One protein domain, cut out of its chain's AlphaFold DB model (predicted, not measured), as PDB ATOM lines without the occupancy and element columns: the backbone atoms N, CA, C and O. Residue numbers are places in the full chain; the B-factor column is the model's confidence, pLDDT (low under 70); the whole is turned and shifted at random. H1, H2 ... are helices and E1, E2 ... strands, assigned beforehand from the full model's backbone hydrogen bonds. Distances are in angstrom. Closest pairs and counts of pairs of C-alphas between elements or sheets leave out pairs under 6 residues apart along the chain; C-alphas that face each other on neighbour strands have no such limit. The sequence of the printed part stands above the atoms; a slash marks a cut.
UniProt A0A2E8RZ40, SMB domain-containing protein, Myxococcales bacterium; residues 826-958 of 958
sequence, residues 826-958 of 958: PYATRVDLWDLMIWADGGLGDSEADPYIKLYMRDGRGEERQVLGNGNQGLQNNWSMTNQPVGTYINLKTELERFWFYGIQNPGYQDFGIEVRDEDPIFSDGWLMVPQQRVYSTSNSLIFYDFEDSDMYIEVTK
ATOM      1  N   PRO A 826      97.229 157.584 165.257       92.69
ATOM      2  CA  PRO A 826      97.920 156.512 165.984       92.69
ATOM      3  C   PRO A 826      97.761 155.121 165.328       92.69
ATOM      4  O   PRO A 826      97.929 154.095 165.993       92.69
ATOM      5  N   TYR A 827      97.353 155.073 164.054       94.25
ATOM      6  CA  TYR A 827      97.037 153.838 163.326       94.25
ATOM      7  C   TYR A 827      97.884 153.629 162.060       94.25
ATOM      8  O   TYR A 827      97.672 152.632 161.364       94.25
ATOM      9  N   ALA A 828      98.800 154.550 161.737       92.06
ATOM     10  CA  ALA A 828      99.424 154.629 160.420       92.06
ATOM     11  C   ALA A 828     100.922 154.957 160.462       92.06
ATOM     12  O   ALA A 828     101.319 155.974 161.018       92.06
ATOM     13  N   THR A 829     101.727 154.161 159.757       89.19
ATOM     14  CA  THR A 829     103.128 154.502 159.483       89.19
ATOM     15  C   THR A 829     103.175 155.581 158.402       89.19
ATOM     16  O   THR A 829     102.603 155.399 157.321       89.19
ATOM     17  N   ARG A 830     103.871 156.684 158.677       90.06
ATOM     18  CA  ARG A 830     104.195 157.770 157.748       90.06
ATOM     19  C   ARG A 830     105.550 157.510 157.088       90.06
ATOM     20  O   ARG A 830     106.493 157.083 157.750       90.06
ATOM     21  N   VAL A 831     105.645 157.795 155.793       89.00
ATOM     22  CA  VAL A 831     106.910 157.830 155.045       89.00
ATOM     23  C   VAL A 831     106.980 159.131 154.257       89.00
ATOM     24  O   VAL A 831     106.106 159.391 153.425       89.00
ATOM     25  N   ASP A 832     108.026 159.913 154.505       88.50
ATOM     26  CA  ASP A 832     108.292 161.198 153.861       88.50
ATOM     27  C   ASP A 832     109.519 161.082 152.954       88.50
ATOM     28  O   ASP A 832     110.597 160.654 153.370       88.50
ATOM     29  N   LEU A 833     109.356 161.475 151.691       86.88
ATOM     30  CA  LEU A 833     110.448 161.520 150.721       86.88
ATOM     31  C   LEU A 833     111.114 162.900 150.774       86.88
ATOM     32  O   LEU A 833     110.440 163.915 150.590       86.88
ATOM     33  N   TRP A 834     112.423 162.940 151.034       85.19
ATOM     34  CA  TRP A 834     113.166 164.195 151.182       85.19
ATOM     35  C   TRP A 834     113.815 164.622 149.869       85.19
ATOM     36  O   TRP A 834     113.357 165.583 149.253       85.19
ATOM     37  N   ASP A 835     114.828 163.882 149.419       84.12
ATOM     38  CA  ASP A 835     115.698 164.258 148.301       84.12
ATOM     39  C   ASP A 835     116.130 163.041 147.481       84.12
ATOM     40  O   ASP A 835     116.314 161.960 148.040       84.12
ATOM     41  N   LEU A 836     116.352 163.239 146.180       86.12
ATOM     42  CA  LEU A 836     116.913 162.270 145.233       86.12
ATOM     43  C   LEU A 836     118.151 162.877 144.544       86.12
ATOM     44  O   LEU A 836     118.043 163.903 143.875       86.12
ATOM     45  N   MET A 837     119.311 162.235 144.662       83.50
ATOM     46  CA  MET A 837     120.533 162.559 143.916       83.50
ATOM     47  C   MET A 837     120.684 161.599 142.732       83.50
ATOM     48  O   MET A 837     120.526 160.394 142.895       83.50
ATOM     49  N   ILE A 838     121.037 162.103 141.549       81.31
ATOM     50  CA  ILE A 838     121.372 161.277 140.376       81.31
ATOM     51  C   ILE A 838     122.884 161.334 140.157       81.31
ATOM     52  O   ILE A 838     123.421 162.414 139.903       81.31
ATOM     53  N   TRP A 839     123.573 160.192 140.217       73.50
ATOM     54  CA  TRP A 839     125.028 160.137 140.040       73.50
ATOM     55  C   TRP A 839     125.457 160.266 138.567       73.50
ATOM     56  O   TRP A 839     124.635 160.360 137.656       73.50
ATOM     57  N   ALA A 840     126.769 160.379 138.334       62.50
ATOM     58  CA  ALA A 840     127.333 160.889 137.079       62.50
ATOM     59  C   ALA A 840     128.351 159.970 136.370       62.50
ATOM     60  O   ALA A 840     129.085 160.450 135.502       62.50
ATOM     61  N   ASP A 841     128.430 158.678 136.715       54.66
ATOM     62  CA  ASP A 841     129.446 157.757 136.174       54.66
ATOM     63  C   ASP A 841     128.865 156.590 135.346       54.66
ATOM     64  O   ASP A 841     127.689 156.245 135.408       54.66
ATOM     65  N   GLY A 842     129.737 155.952 134.561       52.72
ATOM     66  CA  GLY A 842     129.667 154.526 134.240       52.72
ATOM     67  C   GLY A 842     128.620 154.053 133.226       52.72
ATOM     68  O   GLY A 842     128.999 153.513 132.178       52.72
ATOM     69  N   GLY A 843     127.336 154.127 133.586       53.94
ATOM     70  CA  GLY A 843     126.277 153.264 133.041       53.94
ATOM     71  C   GLY A 843     125.156 153.959 132.265       53.94
ATOM     72  O   GLY A 843     124.645 153.382 131.299       53.94
ATOM     73  N   LEU A 844     124.784 155.183 132.648       56.38
ATOM     74  CA  LEU A 844     123.722 155.947 131.986       56.38
ATOM     75  C   LEU A 844     124.168 156.333 130.557       56.38
ATOM     76  O   LEU A 844     125.303 156.755 130.332       56.38
ATOM     77  N   GLY A 845     123.314 156.077 129.557       53.16
ATOM     78  CA  GLY A 845     123.740 156.011 128.146       53.16
ATOM     79  C   GLY A 845     124.019 157.368 127.489       53.16
ATOM     80  O   GLY A 845     124.874 157.474 126.602       53.16
ATOM     81  N   ASP A 846     123.315 158.386 127.970       55.41
ATOM     82  CA  ASP A 846     123.274 159.761 127.487       55.41
ATOM     83  C   ASP A 846     123.452 160.713 128.699       55.41
ATOM     84  O   ASP A 846     123.491 160.276 129.846       55.41
ATOM     85  N   SER A 847     123.627 162.022 128.480       65.44
ATOM     86  CA  SER A 847     123.972 162.989 129.550       65.44
ATOM     87  C   SER A 847     122.801 163.428 130.447       65.44
ATOM     88  O   SER A 847     122.932 164.383 131.214       65.44
ATOM     89  N   GLU A 848     121.647 162.794 130.281       72.44
ATOM     90  CA  GLU A 848     120.340 163.179 130.810       72.44
ATOM     91  C   GLU A 848     119.590 161.883 131.192       72.44
ATOM     92  O   GLU A 848     119.750 160.874 130.505       72.44
ATOM     93  N   ALA A 849     118.802 161.903 132.270       74.88
ATOM     94  CA  ALA A 849     118.036 160.765 132.795       74.88
ATOM     95  C   ALA A 849     116.568 161.149 133.074       74.88
ATOM     96  O   ALA A 849     116.270 162.323 133.331       74.88
ATOM     97  N   ASP A 850     115.660 160.168 133.072       79.81
ATOM     98  CA  ASP A 850     114.220 160.365 133.298       79.81
ATOM     99  C   ASP A 850     113.784 159.751 134.652       79.81
ATOM    100  O   ASP A 850     113.184 158.671 134.679       79.81
ATOM    101  N   PRO A 851     114.101 160.380 135.806       80.75
ATOM    102  CA  PRO A 851     113.900 159.776 137.122       80.75
ATOM    103  C   PRO A 851     112.422 159.554 137.456       80.75
ATOM    104  O   PRO A 851     111.578 160.449 137.356       80.75
ATOM    105  N   TYR A 852     112.128 158.342 137.920       81.31
ATOM    106  CA  TYR A 852     110.786 157.847 138.185       81.31
ATOM    107  C   TYR A 852     110.745 157.000 139.471       81.31
ATOM    108  O   TYR A 852     111.330 155.916 139.542       81.31
ATOM    109  N   ILE A 853     110.018 157.476 140.489       84.12
ATOM    110  CA  ILE A 853     109.920 156.842 141.818       84.12
ATOM    111  C   ILE A 853     108.630 156.018 141.951       84.12
ATOM    112  O   ILE A 853     107.547 156.449 141.537       84.12
ATOM    113  N   LYS A 854     108.723 154.849 142.602       85.81
ATOM    114  CA  LYS A 854     107.569 154.064 143.077       85.81
ATOM    115  C   LYS A 854     107.724 153.699 144.548       85.81
ATOM    116  O   LYS A 854     108.606 152.912 144.890       85.81
ATOM    117  N   LEU A 855     106.819 154.197 145.387       87.56
ATOM    118  CA  LEU A 855     106.717 153.825 146.801       87.56
ATOM    119  C   LEU A 855     105.597 152.793 146.992       87.56
ATOM    120  O   LEU A 855     104.481 152.967 146.492       87.56
ATOM    121  N   TYR A 856     105.904 151.736 147.739       88.19
ATOM    122  CA  TYR A 856     104.989 150.679 148.156       88.19
ATOM    123  C   TYR A 856     104.862 150.690 149.676       88.19
ATOM    124  O   TYR A 856     105.873 150.745 150.369       88.19
ATOM    125  N   MET A 857     103.642 150.588 150.197       89.00
ATOM    126  CA  MET A 857     103.378 150.518 151.639       89.00
ATOM    127  C   MET A 857     102.487 149.319 151.969       89.00
ATOM    128  O   MET A 857     101.795 148.788 151.092       89.00
ATOM    129  N   ARG A 858     102.526 148.866 153.226       88.44
ATOM    130  CA  ARG A 858     101.671 147.775 153.716       88.44
ATOM    131  C   ARG A 858     100.246 148.249 153.969       88.44
ATOM    132  O   ARG A 858     100.032 149.325 154.528       88.44
ATOM    133  N   ASP A 859      99.292 147.397 153.614       89.56
ATOM    134  CA  ASP A 859      97.917 147.473 154.100       89.56
ATOM    135  C   ASP A 859      97.669 146.515 155.286       89.56
ATOM    136  O   ASP A 859      98.554 145.776 155.733       89.56
ATOM    137  N   GLY A 860      96.442 146.498 155.811       89.12
ATOM    138  CA  GLY A 860      96.066 145.670 156.956       89.12
ATOM    139  C   GLY A 860      96.115 144.155 156.715       89.12
ATOM    140  O   GLY A 860      96.047 143.385 157.672       89.12
ATOM    141  N   ARG A 861      96.296 143.689 155.472       87.62
ATOM    142  CA  ARG A 861      96.608 142.283 155.157       87.62
ATOM    143  C   ARG A 861      98.102 142.001 155.007       87.62
ATOM    144  O   ARG A 861      98.475 140.835 154.911       87.62
ATOM    145  N   GLY A 862      98.941 143.035 154.999       86.62
ATOM    146  CA  GLY A 862     100.367 142.947 154.683       86.62
ATOM    147  C   GLY A 862     100.628 142.933 153.174       86.62
ATOM    148  O   GLY A 862     101.777 142.764 152.746       86.62
ATOM    149  N   GLU A 863      99.582 143.120 152.361       86.75
ATOM    150  CA  GLU A 863      99.699 143.238 150.911       86.75
ATOM    151  C   GLU A 863     100.337 144.588 150.550       86.75
ATOM    152  O   GLU A 863     100.176 145.592 151.246       86.75
ATOM    153  N   GLU A 864     101.116 144.598 149.470       87.00
ATOM    154  CA  GLU A 864     101.848 145.781 149.018       87.00
ATOM    155  C   GLU A 864     100.956 146.639 148.130       87.00
ATOM    156  O   GLU A 864     100.560 146.218 147.040       87.00
ATOM    157  N   ARG A 865     100.675 147.866 148.568       85.31
ATOM    158  CA  ARG A 865      99.933 148.855 147.786       85.31
ATOM    159  C   ARG A 865     100.902 149.910 147.270       85.31
ATOM    160  O   ARG A 865     101.671 150.479 148.039       85.31
ATOM    161  N   GLN A 866     100.874 150.165 145.965       86.12
ATOM    162  CA  GLN A 866     101.659 151.239 145.358       86.12
ATOM    163  C   GLN A 866     100.994 152.574 145.715       86.12
ATOM    164  O   GLN A 866      99.880 152.842 145.277       86.12
ATOM    165  N   VAL A 867     101.637 153.411 146.524       85.31
ATOM    166  CA  VAL A 867     101.087 154.727 146.910       85.31
ATOM    167  C   VAL A 867     101.558 155.831 145.961       85.31
ATOM    168  O   VAL A 867     100.773 156.716 145.616       85.31
ATOM    169  N   LEU A 868     102.786 155.706 145.448       85.88
ATOM    170  CA  LEU A 868     103.389 156.598 144.458       85.88
ATOM    171  C   LEU A 868     103.781 155.813 143.197       85.88
ATOM    172  O   LEU A 868     104.351 154.725 143.293       85.88
ATOM    173  N   GLY A 869     103.515 156.385 142.023       75.19
ATOM    174  CA  GLY A 869     104.144 156.009 140.755       75.19
ATOM    175  C   GLY A 869     103.170 155.596 139.646       75.19
ATOM    176  O   GLY A 869     102.153 154.950 139.898       75.19
ATOM    177  N   ASN A 870     103.540 155.938 138.406       60.47
ATOM    178  CA  ASN A 870     102.820 155.768 137.140       60.47
ATOM    179  C   ASN A 870     102.132 154.390 136.980       60.47
ATOM    180  O   ASN A 870     102.726 153.395 136.549       60.47
ATOM    181  N   GLY A 871     100.837 154.346 137.308       53.78
ATOM    182  CA  GLY A 871      99.953 153.204 137.082       53.78
ATOM    183  C   GLY A 871      98.540 153.430 137.628       53.78
ATOM    184  O   GLY A 871      98.320 154.270 138.491       53.78
ATOM    185  N   ASN A 872      97.563 152.639 137.172       50.16
ATOM    186  CA  ASN A 872      96.172 152.715 137.664       50.16
ATOM    187  C   ASN A 872      95.993 152.279 139.138       50.16
ATOM    188  O   ASN A 872      94.873 152.325 139.637       50.16
ATOM    189  N   GLN A 873      97.059 151.806 139.787       49.81
ATOM    190  CA  GLN A 873      97.076 151.328 141.173       49.81
ATOM    191  C   GLN A 873      97.887 152.243 142.106       49.81
ATOM    192  O   GLN A 873      97.975 151.936 143.287       49.81
ATOM    193  N   GLY A 874      98.463 153.347 141.602       54.62
ATOM    194  CA  GLY A 874      99.060 154.388 142.441       54.62
ATOM    195  C   GLY A 874      97.966 155.081 143.251       54.62
ATOM    196  O   GLY A 874      97.176 155.838 142.688       54.62
ATOM    197  N   LEU A 875      97.876 154.785 144.549       59.88
ATOM    198  CA  LEU A 875      96.760 155.230 145.392       59.88
ATOM    199  C   LEU A 875      96.749 156.741 145.657       59.88
ATOM    200  O   LEU A 875      95.679 157.278 145.946       59.88
ATOM    201  N   GLN A 876      97.910 157.409 145.609       67.12
ATOM    202  CA  GLN A 876      98.068 158.766 146.147       67.12
ATOM    203  C   GLN A 876      98.709 159.755 145.162       67.12
ATOM    204  O   GLN A 876      98.220 160.881 145.085       67.12
ATOM    205  N   ASN A 877      99.724 159.375 144.366       70.06
ATOM    206  CA  ASN A 877     100.185 160.213 143.242       70.06
ATOM    207  C   ASN A 877     100.955 159.451 142.134       70.06
ATOM    208  O   ASN A 877     101.377 158.309 142.320       70.06
ATOM    209  N   ASN A 878     101.193 160.114 140.997       76.81
ATOM    210  CA  ASN A 878     102.170 159.740 139.966       76.81
ATOM    211  C   ASN A 878     103.208 160.867 139.834       76.81
ATOM    212  O   ASN A 878     102.814 162.015 139.655       76.81
ATOM    213  N   TRP A 879     104.502 160.546 139.827       82.19
ATOM    214  CA  TRP A 879     105.574 161.522 139.601       82.19
ATOM    215  C   TRP A 879     106.708 160.913 138.775       82.19
ATOM    216  O   TRP A 879     107.093 159.772 139.026       82.19
ATOM    217  N   SER A 880     107.221 161.681 137.820       81.50
ATOM    218  CA  SER A 880     108.493 161.482 137.121       81.50
ATOM    219  C   SER A 880     108.992 162.840 136.622       81.50
ATOM    220  O   SER A 880     108.195 163.771 136.445       81.50
ATOM    221  N   MET A 881     110.295 162.959 136.375       79.00
ATOM    222  CA  MET A 881     110.878 164.081 135.629       79.00
ATOM    223  C   MET A 881     111.520 163.566 134.340       79.00
ATOM    224  O   MET A 881     111.755 162.372 134.186       79.00
ATOM    225  N   THR A 882     111.793 164.465 133.395       83.38
ATOM    226  CA  THR A 882     112.328 164.106 132.071       83.38
ATOM    227  C   THR A 882     113.552 164.959 131.746       83.38
ATOM    228  O   THR A 882     113.535 166.168 131.996       83.38
ATOM    229  N   ASN A 883     114.572 164.372 131.125       80.06
ATOM    230  CA  ASN A 883     115.849 164.971 130.720       80.06
ATOM    231  C   ASN A 883     116.564 165.719 131.868       80.06
ATOM    232  O   ASN A 883     117.021 166.851 131.692       80.06
ATOM    233  N   GLN A 884     116.617 165.129 133.065       84.06
ATOM    234  CA  GLN A 884     117.372 165.690 134.190       84.06
ATOM    235  C   GLN A 884     118.873 165.435 133.986       84.06
ATOM    236  O   GLN A 884     119.242 164.295 133.703       84.06
ATOM    237  N   PRO A 885     119.761 166.441 134.101       77.62
ATOM    238  CA  PRO A 885     121.198 166.221 133.953       77.62
ATOM    239  C   PRO A 885     121.735 165.224 134.987       77.62
ATOM    240  O   PRO A 885     121.329 165.248 136.149       77.62
ATOM    241  N   VAL A 886     122.699 164.393 134.599       74.62
ATOM    242  CA  VAL A 886     123.436 163.569 135.570       74.62
ATOM    243  C   VAL A 886     124.258 164.456 136.518       74.62
ATOM    244  O   VAL A 886     124.813 165.472 136.092       74.62
ATOM    245  N   GLY A 887     124.318 164.106 137.806       73.62
ATOM    246  CA  GLY A 887     124.831 164.985 138.867       73.62
ATOM    247  C   GLY A 887     123.812 166.008 139.399       73.62
ATOM    248  O   GLY A 887     124.222 167.015 139.973       73.62
ATOM    249  N   THR A 888     122.506 165.795 139.184       79.56
ATOM    250  CA  THR A 888     121.438 166.665 139.713       79.56
ATOM    251  C   THR A 888     120.908 166.148 141.048       79.56
ATOM    252  O   THR A 888     120.562 164.974 141.174       79.56
ATOM    253  N   TYR A 889     120.775 167.059 142.012       84.31
ATOM    254  CA  TYR A 889     120.033 166.880 143.260       84.31
ATOM    255  C   TYR A 889     118.608 167.423 143.091       84.31
ATOM    256  O   TYR A 889     118.418 168.541 142.603       84.31
ATOM    257  N   ILE A 890     117.615 166.622 143.468       84.88
ATOM    258  CA  ILE A 890     116.186 166.876 143.280       84.88
ATOM    259  C   ILE A 890     115.521 166.855 144.655       84.88
ATOM    260  O   ILE A 890     115.353 165.789 145.248       84.88
ATOM    261  N   ASN A 891     115.102 168.021 145.148       86.81
ATOM    262  CA  ASN A 891     114.344 168.099 146.392       86.81
ATOM    263  C   ASN A 891     112.894 167.652 146.157       86.81
ATOM    264  O   ASN A 891     112.094 168.329 145.499       86.81
ATOM    265  N   LEU A 892     112.547 166.487 146.698       85.62
ATOM    266  CA  LEU A 892     111.244 165.860 146.498       85.62
ATOM    267  C   LEU A 892     110.142 166.595 147.269       85.62
ATOM    268  O   LEU A 892     108.990 166.561 146.839       85.62
ATOM    269  N   LYS A 893     110.480 167.335 148.335       83.75
ATOM    270  CA  LYS A 893     109.525 168.194 149.055       83.75
ATOM    271  C   LYS A 893     109.037 169.385 148.219       83.75
ATOM    272  O   LYS A 893     107.899 169.808 148.405       83.75
ATOM    273  N   THR A 894     109.847 169.898 147.286       83.38
ATOM    274  CA  THR A 894     109.428 170.936 146.324       83.38
ATOM    275  C   THR A 894     108.828 170.382 145.032       83.38
ATOM    276  O   THR A 894     107.941 171.018 144.466       83.38
ATOM    277  N   GLU A 895     109.275 169.211 144.562       83.69
ATOM    278  CA  GLU A 895     108.835 168.634 143.277       83.69
ATOM    279  C   GLU A 895     107.589 167.726 143.381       83.69
ATOM    280  O   GLU A 895     106.932 167.458 142.371       83.69
ATOM    281  N   LEU A 896     107.222 167.256 144.581       79.62
ATOM    282  CA  LEU A 896     105.982 166.512 144.825       79.62
ATOM    283  C   LEU A 896     104.908 167.417 145.445       79.62
ATOM    284  O   LEU A 896     105.066 167.908 146.557       79.62
ATOM    285  N   GLU A 897     103.725 167.493 144.819       74.38
ATOM    286  CA  GLU A 897     102.519 168.096 145.434       74.38
ATOM    287  C   GLU A 897     102.101 167.408 146.759       74.38
ATOM    288  O   GLU A 897     101.303 167.948 147.525       74.38
ATOM    289  N   ARG A 898     102.624 166.199 147.012       83.94
ATOM    290  CA  ARG A 898     102.508 165.422 148.252       83.94
ATOM    291  C   ARG A 898     103.725 164.501 148.369       83.94
ATOM    292  O   ARG A 898     103.814 163.531 147.616       83.94
ATOM    293  N   PHE A 899     104.632 164.792 149.301       86.56
ATOM    294  CA  PHE A 899     105.835 163.986 149.570       86.56
ATOM    295  C   PHE A 899     105.683 162.990 150.734       86.56
ATOM    296  O   PHE A 899     106.548 162.137 150.916       86.56
ATOM    297  N   TRP A 900     104.585 163.079 151.493       88.62
ATOM    298  CA  TRP A 900     104.259 162.196 152.618       88.62
ATOM    299  C   TRP A 900     103.190 161.158 152.244       88.62
ATOM    300  O   TRP A 900     102.158 161.476 151.637       88.62
ATOM    301  N   PHE A 901     103.395 159.915 152.663       90.44
ATOM    302  CA  PHE A 901     102.533 158.773 152.348       90.44
ATOM    303  C   PHE A 901     102.233 157.951 153.605       90.44
ATOM    304  O   PHE A 901     103.002 157.981 154.564       90.44
ATOM    305  N   TYR A 902     101.110 157.224 153.604       90.75
ATOM    306  CA  TYR A 902     100.658 156.455 154.767       90.75
ATOM    307  C   TYR A 902     100.366 154.988 154.440       90.75
ATOM    308  O   TYR A 902      99.766 154.660 153.414       90.75
ATOM    309  N   GLY A 903     100.751 154.120 155.371       90.75
ATOM    310  CA  GLY A 903     100.461 152.688 155.404       90.75
ATOM    311  C   GLY A 903     100.165 152.242 156.835       90.75
ATOM    312  O   GLY A 903      99.970 153.073 157.718       90.75
ATOM    313  N   ILE A 904     100.158 150.938 157.087       90.12
ATOM    314  CA  ILE A 904      99.924 150.366 158.421       90.12
ATOM    315  C   ILE A 904     100.981 149.302 158.733       90.12
ATOM    316  O   ILE A 904     101.131 148.330 157.991       90.12
ATOM    317  N   GLN A 905     101.686 149.467 159.857       85.69
ATOM    318  CA  GLN A 905     102.649 148.486 160.360       85.69
ATOM    319  C   GLN A 905     101.990 147.106 160.510       85.69
ATOM    320  O   GLN A 905     101.019 146.949 161.254       85.69
ATOM    321  N   ASN A 906     102.549 146.097 159.837       84.25
ATOM    322  CA  ASN A 906     102.022 144.734 159.819       84.25
ATOM    323  C   ASN A 906     103.096 143.741 160.319       84.25
ATOM    324  O   ASN A 906     104.178 143.680 159.730       84.25
ATOM    325  N   PRO A 907     102.856 142.973 161.400       79.38
ATOM    326  CA  PRO A 907     103.883 142.152 162.036       79.38
ATOM    327  C   PRO A 907     104.415 141.060 161.099       79.38
ATOM    328  O   PRO A 907     103.657 140.286 160.519       79.38
ATOM    329  N   GLY A 908     105.744 140.978 160.987       74.12
ATOM    330  CA  GLY A 908     106.428 140.062 160.067       74.12
ATOM    331  C   GLY A 908     106.624 140.609 158.648       74.12
ATOM    332  O   GLY A 908     107.149 139.891 157.798       74.12
ATOM    333  N   TYR A 909     106.250 141.867 158.395       80.50
ATOM    334  CA  TYR A 909     106.500 142.578 157.143       80.50
ATOM    335  C   TYR A 909     107.339 143.838 157.376       80.50
ATOM    336  O   TYR A 909     107.390 144.373 158.478       80.50
ATOM    337  N   GLN A 910     107.988 144.312 156.312       82.00
ATOM    338  CA  GLN A 910     108.658 145.612 156.291       82.00
ATOM    339  C   GLN A 910     107.647 146.719 155.955       82.00
ATOM    340  O   GLN A 910     106.791 146.497 155.092       82.00
ATOM    341  N   ASP A 911     107.739 147.876 156.616       74.12
ATOM    342  CA  ASP A 911     106.690 148.910 156.647       74.12
ATOM    343  C   ASP A 911     106.428 149.530 155.260       74.12
ATOM    344  O   ASP A 911     105.277 149.705 154.842       74.12
ATOM    345  N   PHE A 912     107.501 149.776 154.507       86.38
ATOM    346  CA  PHE A 912     107.463 150.235 153.120       86.38
ATOM    347  C   PHE A 912     108.537 149.541 152.271       86.38
ATOM    348  O   PHE A 912     109.411 148.842 152.788       86.38
ATOM    349  N   GLY A 913     108.485 149.753 150.956       87.19
ATOM    350  CA  GLY A 913     109.626 149.535 150.073       87.19
ATOM    351  C   GLY A 913     109.577 150.422 148.831       87.19
ATOM    352  O   GLY A 913     108.495 150.805 148.385       87.19
ATOM    353  N   ILE A 914     110.737 150.755 148.264       86.69
ATOM    354  CA  ILE A 914     110.860 151.795 147.231       86.69
ATOM    355  C   ILE A 914     111.722 151.376 146.030       86.69
ATOM    356  O   ILE A 914     112.660 150.582 146.149       86.69
ATOM    357  N   GLU A 915     111.367 151.899 144.856       84.88
ATOM    358  CA  GLU A 915     112.064 151.698 143.583       84.88
ATOM    359  C   GLU A 915     112.330 153.056 142.907       84.88
ATOM    360  O   GLU A 915     111.382 153.818 142.706       84.88
ATOM    361  N   VAL A 916     113.574 153.319 142.491       80.31
ATOM    362  CA  VAL A 916     113.956 154.451 141.622       80.31
ATOM    363  C   VAL A 916     114.331 153.897 140.251       80.31
ATOM    364  O   VAL A 916     115.080 152.932 140.138       80.31
ATOM    365  N   ARG A 917     113.757 154.439 139.181       76.25
ATOM    366  CA  ARG A 917     113.891 153.911 137.816       76.25
ATOM    367  C   ARG A 917     114.081 155.049 136.823       76.25
ATOM    368  O   ARG A 917     113.731 156.182 137.127       76.25
ATOM    369  N   ASP A 918     114.542 154.708 135.627       75.56
ATOM    370  CA  ASP A 918     114.321 155.540 134.444       75.56
ATOM    371  C   ASP A 918     112.902 155.287 133.871       75.56
ATOM    372  O   ASP A 918     112.354 154.182 134.036       75.56
ATOM    373  N   GLU A 919     112.275 156.287 133.242       68.56
ATOM    374  CA  GLU A 919     110.940 156.156 132.644       68.56
ATOM    375  C   GLU A 919     110.932 155.431 131.277       68.56
ATOM    376  O   GLU A 919     109.933 154.754 131.009       68.56
ATOM    377  N   ASP A 920     111.973 155.490 130.423       66.25
ATOM    378  CA  ASP A 920     111.886 155.024 129.017       66.25
ATOM    379  C   ASP A 920     112.279 153.533 128.818       66.25
ATOM    380  O   ASP A 920     113.445 153.166 128.665       66.25
ATOM    381  N   PRO A 921     111.319 152.586 128.727       52.59
ATOM    382  CA  PRO A 921     111.582 151.158 128.920       52.59
ATOM    383  C   PRO A 921     111.944 150.434 127.607       52.59
ATOM    384  O   PRO A 921     111.640 149.245 127.429       52.59
ATOM    385  N   ILE A 922     112.470 151.168 126.623       49.62
ATOM    386  CA  ILE A 922     112.638 150.727 125.226       49.62
ATOM    387  C   ILE A 922     114.096 150.796 124.764       49.62
ATOM    388  O   ILE A 922     114.486 150.016 123.881       49.62
ATOM    389  N   PHE A 923     114.885 151.693 125.347       50.47
ATOM    390  CA  PHE A 923     116.315 151.789 125.112       50.47
ATOM    391  C   PHE A 923     117.079 150.996 126.194       50.47
ATOM    392  O   PHE A 923     116.537 150.036 126.755       50.47
ATOM    393  N   SER A 924     118.388 151.203 126.310       48.09
ATOM    394  CA  SER A 924     119.239 150.478 127.276       48.09
ATOM    395  C   SER A 924     120.404 151.339 127.769       48.09
ATOM    396  O   SER A 924     121.536 150.876 127.927       48.09
ATOM    397  N   ASP A 925     120.083 152.613 127.879       49.50
ATOM    398  CA  ASP A 925     120.406 153.529 128.966       49.50
ATOM    399  C   ASP A 925     120.280 152.792 130.319       49.50
ATOM    400  O   ASP A 925     119.546 151.801 130.450       49.50
ATOM    401  N   GLY A 926     121.100 153.187 131.294       55.12
ATOM    402  CA  GLY A 926     121.185 152.497 132.580       55.12
ATOM    403  C   GLY A 926     119.922 152.659 133.428       55.12
ATOM    404  O   GLY A 926     119.064 153.496 133.167       55.12
ATOM    405  N   TRP A 927     119.801 151.819 134.451       58.09
ATOM    406  CA  TRP A 927     118.736 151.947 135.439       58.09
ATOM    407  C   TRP A 927     119.289 152.734 136.622       58.09
ATOM    408  O   TRP A 927     120.311 152.327 137.151       58.09
ATOM    409  N   LEU A 928     118.562 153.736 137.122       66.88
ATOM    410  CA  LEU A 928     118.918 154.450 138.363       66.88
ATOM    411  C   LEU A 928     118.968 153.557 139.630       66.88
ATOM    412  O   LEU A 928     119.324 154.037 140.699       66.88
ATOM    413  N   MET A 929     118.599 152.274 139.515       67.44
ATOM    414  CA  MET A 929     118.791 151.229 140.523       67.44
ATOM    415  C   MET A 929     119.077 149.880 139.851       67.44
ATOM    416  O   MET A 929     118.521 149.600 138.783       67.44
ATOM    417  N   VAL A 930     119.812 148.967 140.496       59.59
ATOM    418  CA  VAL A 930     120.035 147.618 139.935       59.59
ATOM    419  C   VAL A 930     118.696 146.903 139.666       59.59
ATOM    420  O   VAL A 930     117.906 146.668 140.590       59.59
ATOM    421  N   PRO A 931     118.401 146.485 138.418       48.50
ATOM    422  CA  PRO A 931     117.103 145.914 138.080       48.50
ATOM    423  C   PRO A 931     116.826 144.606 138.835       48.50
ATOM    424  O   PRO A 931     117.423 143.573 138.531       48.50
ATOM    425  N   GLN A 932     115.809 144.658 139.710       52.66
ATOM    426  CA  GLN A 932     115.293 143.640 140.656       52.66
ATOM    427  C   GLN A 932     115.637 143.866 142.136       52.66
ATOM    428  O   GLN A 932     115.093 143.140 142.970       52.66
ATOM    429  N   GLN A 933     116.416 144.887 142.495       60.09
ATOM    430  CA  GLN A 933     116.387 145.390 143.868       60.09
ATOM    431  C   GLN A 933     115.117 146.228 144.097       60.09
ATOM    432  O   GLN A 933     114.691 147.002 143.243       60.09
ATOM    433  N   ARG A 934     114.504 146.043 145.267       74.31
ATOM    434  CA  ARG A 934     113.633 147.015 145.933       74.31
ATOM    435  C   ARG A 934     114.128 147.056 147.369       74.31
ATOM    436  O   ARG A 934     114.258 145.990 147.973       74.31
ATOM    437  N   VAL A 935     114.410 148.243 147.888       73.25
ATOM    438  CA  VAL A 935     114.839 148.387 149.281       73.25
ATOM    439  C   VAL A 935     113.602 148.493 150.171       73.25
ATOM    440  O   VAL A 935     112.570 149.005 149.736       73.25
ATOM    441  N   TYR A 936     113.691 147.952 151.384       75.88
ATOM    442  CA  TYR A 936     112.634 147.910 152.392       75.88
ATOM    443  C   TYR A 936     113.219 148.333 153.746       75.88
ATOM    444  O   TYR A 936     114.412 148.123 153.968       75.88
ATOM    445  N   SER A 937     112.403 148.889 154.643       69.25
ATOM    446  CA  SER A 937     112.825 149.193 156.019       69.25
ATOM    447  C   SER A 937     111.662 149.202 157.016       69.25
ATOM    448  O   SER A 937     110.481 149.206 156.645       69.25
ATOM    449  N   THR A 938     112.038 149.194 158.296       64.75
ATOM    450  CA  THR A 938     111.200 149.350 159.490       64.75
ATOM    451  C   THR A 938     111.818 150.306 160.524       64.75
ATOM    452  O   THR A 938     111.426 150.238 161.690       64.75
ATOM    453  N   SER A 939     112.777 151.174 160.169       59.06
ATOM    454  CA  SER A 939     113.285 152.177 161.129       59.06
ATOM    455  C   SER A 939     112.214 153.231 161.477       59.06
ATOM    456  O   SER A 939     111.079 153.176 160.989       59.06
ATOM    457  N   ASN A 940     112.559 154.151 162.376       66.25
ATOM    458  CA  ASN A 940     111.761 155.319 162.738       66.25
ATOM    459  C   ASN A 940     112.672 156.563 162.740       66.25
ATOM    460  O   ASN A 940     112.836 157.231 163.756       66.25
ATOM    461  N   SER A 941     113.373 156.766 161.624       72.56
ATOM    462  CA  SER A 941     114.451 157.744 161.467       72.56
ATOM    463  C   SER A 941     114.479 158.297 160.040       72.56
ATOM    464  O   SER A 941     113.783 157.792 159.153       72.56
ATOM    465  N   LEU A 942     115.347 159.281 159.796       76.38
ATOM    466  CA  LEU A 942     115.895 159.508 158.461       76.38
ATOM    467  C   LEU A 942     116.778 158.307 158.063       76.38
ATOM    468  O   LEU A 942     117.438 157.700 158.908       76.38
ATOM    469  N   ILE A 943     116.761 157.945 156.784       75.12
ATOM    470  CA  ILE A 943     117.513 156.832 156.202       75.12
ATOM    471  C   ILE A 943     118.072 157.276 154.850       75.12
ATOM    472  O   ILE A 943     117.347 157.835 154.024       75.12
ATOM    473  N   PHE A 944     119.348 156.985 154.621       80.06
ATOM    474  CA  PHE A 944     120.015 157.135 153.333       80.06
ATOM    475  C   PHE A 944     119.966 155.817 152.546       80.06
ATOM    476  O   PHE A 944     120.210 154.746 153.106       80.06
ATOM    477  N   TYR A 945     119.676 155.898 151.248       76.62
ATOM    478  CA  TYR A 945     119.659 154.755 150.338       76.62
ATOM    479  C   TYR A 945     120.492 155.010 149.086       76.62
ATOM    480  O   TYR A 945     120.098 155.818 148.252       76.62
ATOM    481  N   ASP A 946     121.578 154.253 148.952       78.12
ATOM    482  CA  ASP A 946     122.395 154.095 147.745       78.12
ATOM    483  C   ASP A 946     121.737 153.061 146.800       78.12
ATOM    484  O   ASP A 946     121.351 151.963 147.228       78.12
ATOM    485  N   PHE A 947     121.578 153.416 145.523       73.19
ATOM    486  CA  PHE A 947     121.062 152.558 144.446       73.19
ATOM    487  C   PHE A 947     122.077 152.360 143.292       73.19
ATOM    488  O   PHE A 947     121.681 152.050 142.166       73.19
ATOM    489  N   GLU A 948     123.375 152.511 143.556       71.69
ATOM    490  CA  GLU A 948     124.519 152.543 142.624       71.69
ATOM    491  C   GLU A 948     124.538 153.766 141.678       71.69
ATOM    492  O   GLU A 948     125.525 154.499 141.647       71.69
ATOM    493  N   ASP A 949     123.463 154.011 140.920       72.81
ATOM    494  CA  ASP A 949     123.359 155.120 139.944       72.81
ATOM    495  C   ASP A 949     122.534 156.327 140.480       72.81
ATOM    496  O   ASP A 949     122.440 157.372 139.824       72.81
ATOM    497  N   SER A 950     121.938 156.224 141.676       72.69
ATOM    498  CA  SER A 950     121.245 157.323 142.379       72.69
ATOM    499  C   SER A 950     121.200 157.106 143.898       72.69
ATOM    500  O   SER A 950     121.239 155.959 144.333       72.69
ATOM    501  N   ASP A 951     121.048 158.177 144.684       78.88
ATOM    502  CA  ASP A 951     120.825 158.106 146.140       78.88
ATOM    503  C   ASP A 951     119.507 158.773 146.538       78.88
ATOM    504  O   ASP A 951     119.066 159.720 145.886       78.88
ATOM    505  N   MET A 952     118.902 158.371 147.657       77.56
ATOM    506  CA  MET A 952     117.700 159.023 148.185       77.56
ATOM    507  C   MET A 952     117.660 159.063 149.712       77.56
ATOM    508  O   MET A 952     117.962 158.070 150.376       77.56
ATOM    509  N   TYR A 953     117.193 160.187 150.255       75.69
ATOM    510  CA  TYR A 953     116.871 160.340 151.675       75.69
ATOM    511  C   TYR A 953     115.371 160.130 151.918       75.69
ATOM    512  O   TYR A 953     114.522 160.737 151.254       75.69
ATOM    513  N   ILE A 954     115.042 159.265 152.880       71.69
ATOM    514  CA  ILE A 954     113.669 158.918 153.273       71.69
ATOM    515  C   ILE A 954     113.553 158.974 154.790       71.69
ATOM    516  O   ILE A 954     114.376 158.402 155.492       71.69
ATOM    517  N   GLU A 955     112.501 159.602 155.293       74.50
ATOM    518  CA  GLU A 955     112.161 159.629 156.713       74.50
ATOM    519  C   GLU A 955     110.954 158.726 156.985       74.50
ATOM    520  O   GLU A 955     110.007 158.672 156.193       74.50
ATOM    521  N   VAL A 956     110.986 158.010 158.108       68.38
ATOM    522  CA  VAL A 956     109.911 157.114 158.550       68.38
ATOM    523  C   VAL A 956     109.468 157.507 159.956       68.38
ATOM    524  O   VAL A 956     110.295 157.620 160.857       68.38
ATOM    525  N   THR A 957     108.161 157.663 160.160       69.69
ATOM    526  CA  THR A 957     107.558 157.998 161.465       69.69
ATOM    527  C   THR A 957     106.355 157.089 161.733       69.69
ATOM    528  O   THR A 957     105.668 156.689 160.790       69.69
ATOM    529  N   LYS A 958     106.090 156.740 162.993       63.84
ATOM    530  CA  LYS A 958     105.077 155.744 163.405       63.84
ATOM    531  C   LYS A 958     103.989 156.308 164.318       63.84
ATOM    532  O   LYS A 958     104.182 157.425 164.841       63.84
TER     533      LYS A 958
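This is residues 826 to 958 of the 958 residues of the protein "SMB domain-containing protein" of Myxococcales bacterium (UniProt A0A2E8RZ40). Two antiparallel sheets lie face to face as a sandwich, their strands crossed at 28 degrees: E1, E4, E5, E8 and E9 make one layer, and E3, E2, E6 and E7 make the other. A short helix, H1, sits beside the strands of the first layer, next to E1, while the loops around residues 839 to 847 and 919 to 926 lie at one end of the long axis and Pro 826 at the opposite end. The 133 printed residues run E1, E2, E3, E4, H1, E5, E6, E7, E8, E9, nine named strands and one named helix; the first sheet is branched at E1, and the second has the order E3, E2, E6, E7. The class is mostly strand, though under half of the residues are in named elements. The whole is compact, with a radius of gyration of the C-alphas of 14.6 A, and its outline is elongated, 45 by 27 by 27 A.

Begin with the branched sheet and find C-alpha 829 at (103.128, 154.502, 159.483); from there E1, residues 829 to 838, runs 27.3 A to C-alpha 838 at (121.372, 161.277, 140.376). In the same sheet look for E9, residues 950 to 957, 23.5 A long and ending with C-alpha 957 at (107.558, 157.998, 161.465), and for E8, residues 942 to 946, 13.7 A long. E4, residues 889 to 891, and E5, residues 900 to 903, are shorter, and H1, residues 892 to 895, comes between them in the chain. In the other sheet you will find E2, residues 851 to 858, 23.9 A; E6, residues 912 to 918, 20.6 A; E3, residues 864 to 868, 11.8 A; and E7, residues 935 to 937.

Look first beside E1: E5, beside residues 829 to 832, and E4, beside residues 835 to 837, lie on one side of it, and E9 lies on the other side. E1 and E9 are antiparallel at 162 degrees, with N 832 and O 955 2.9 A apart, within hydrogen-bond range. N 831 and O 901 do the same for E1 and E5 at 2.9 A, and N 836 and O 890 for E1 and E4 at 2.9 A. E1 lies on one side of E9 and the edge strand E8, beside residues 951 to 955, on the other side; E8 and E9 form a hairpin, with N 943 and O 954 at 2.8 A. H1 is on this sheet, at the sheet's level with a height of 1.3 A, and its closest C-alpha to E1 is that of Leu 892, 5.1 A from that of Asp 835. H1 is too short for an O i to N i+4 pair, and its one O i to N i+3 pair is not within range. In the other sheet, the inner strands E2 and E6 pair through N 854 and O 915 at 2.9 A. E2 and E3 form a hairpin, with N 865 and O 857 at 2.9 A, and so do E6 and E7, with N 914 and O 935 at 2.9 A. Between the sheets, the closest C-alphas of E2 and E5 are those of Met 857 and Gly 903, 5.2 A apart, while E1 and E2 are near each other.

The printed part has no cut. The C-alphas farthest apart are those of Pro 826 and Asp 846, 46.2 A, whereas those of Pro 826 and Lys 958, the chain's last residue, are 7.6 A apart. The long links are E1 to E2, E3 to E4 and E6 to E7; in the first two, residues 848 to 849 pair with residues 884 to 885, antiparallel. The mean pLDDT of the printed part is 75.5; look for values under 70 at residues 840 to 847, 870 to 876, 919 to 933, 937 to 940 and 956 to 958.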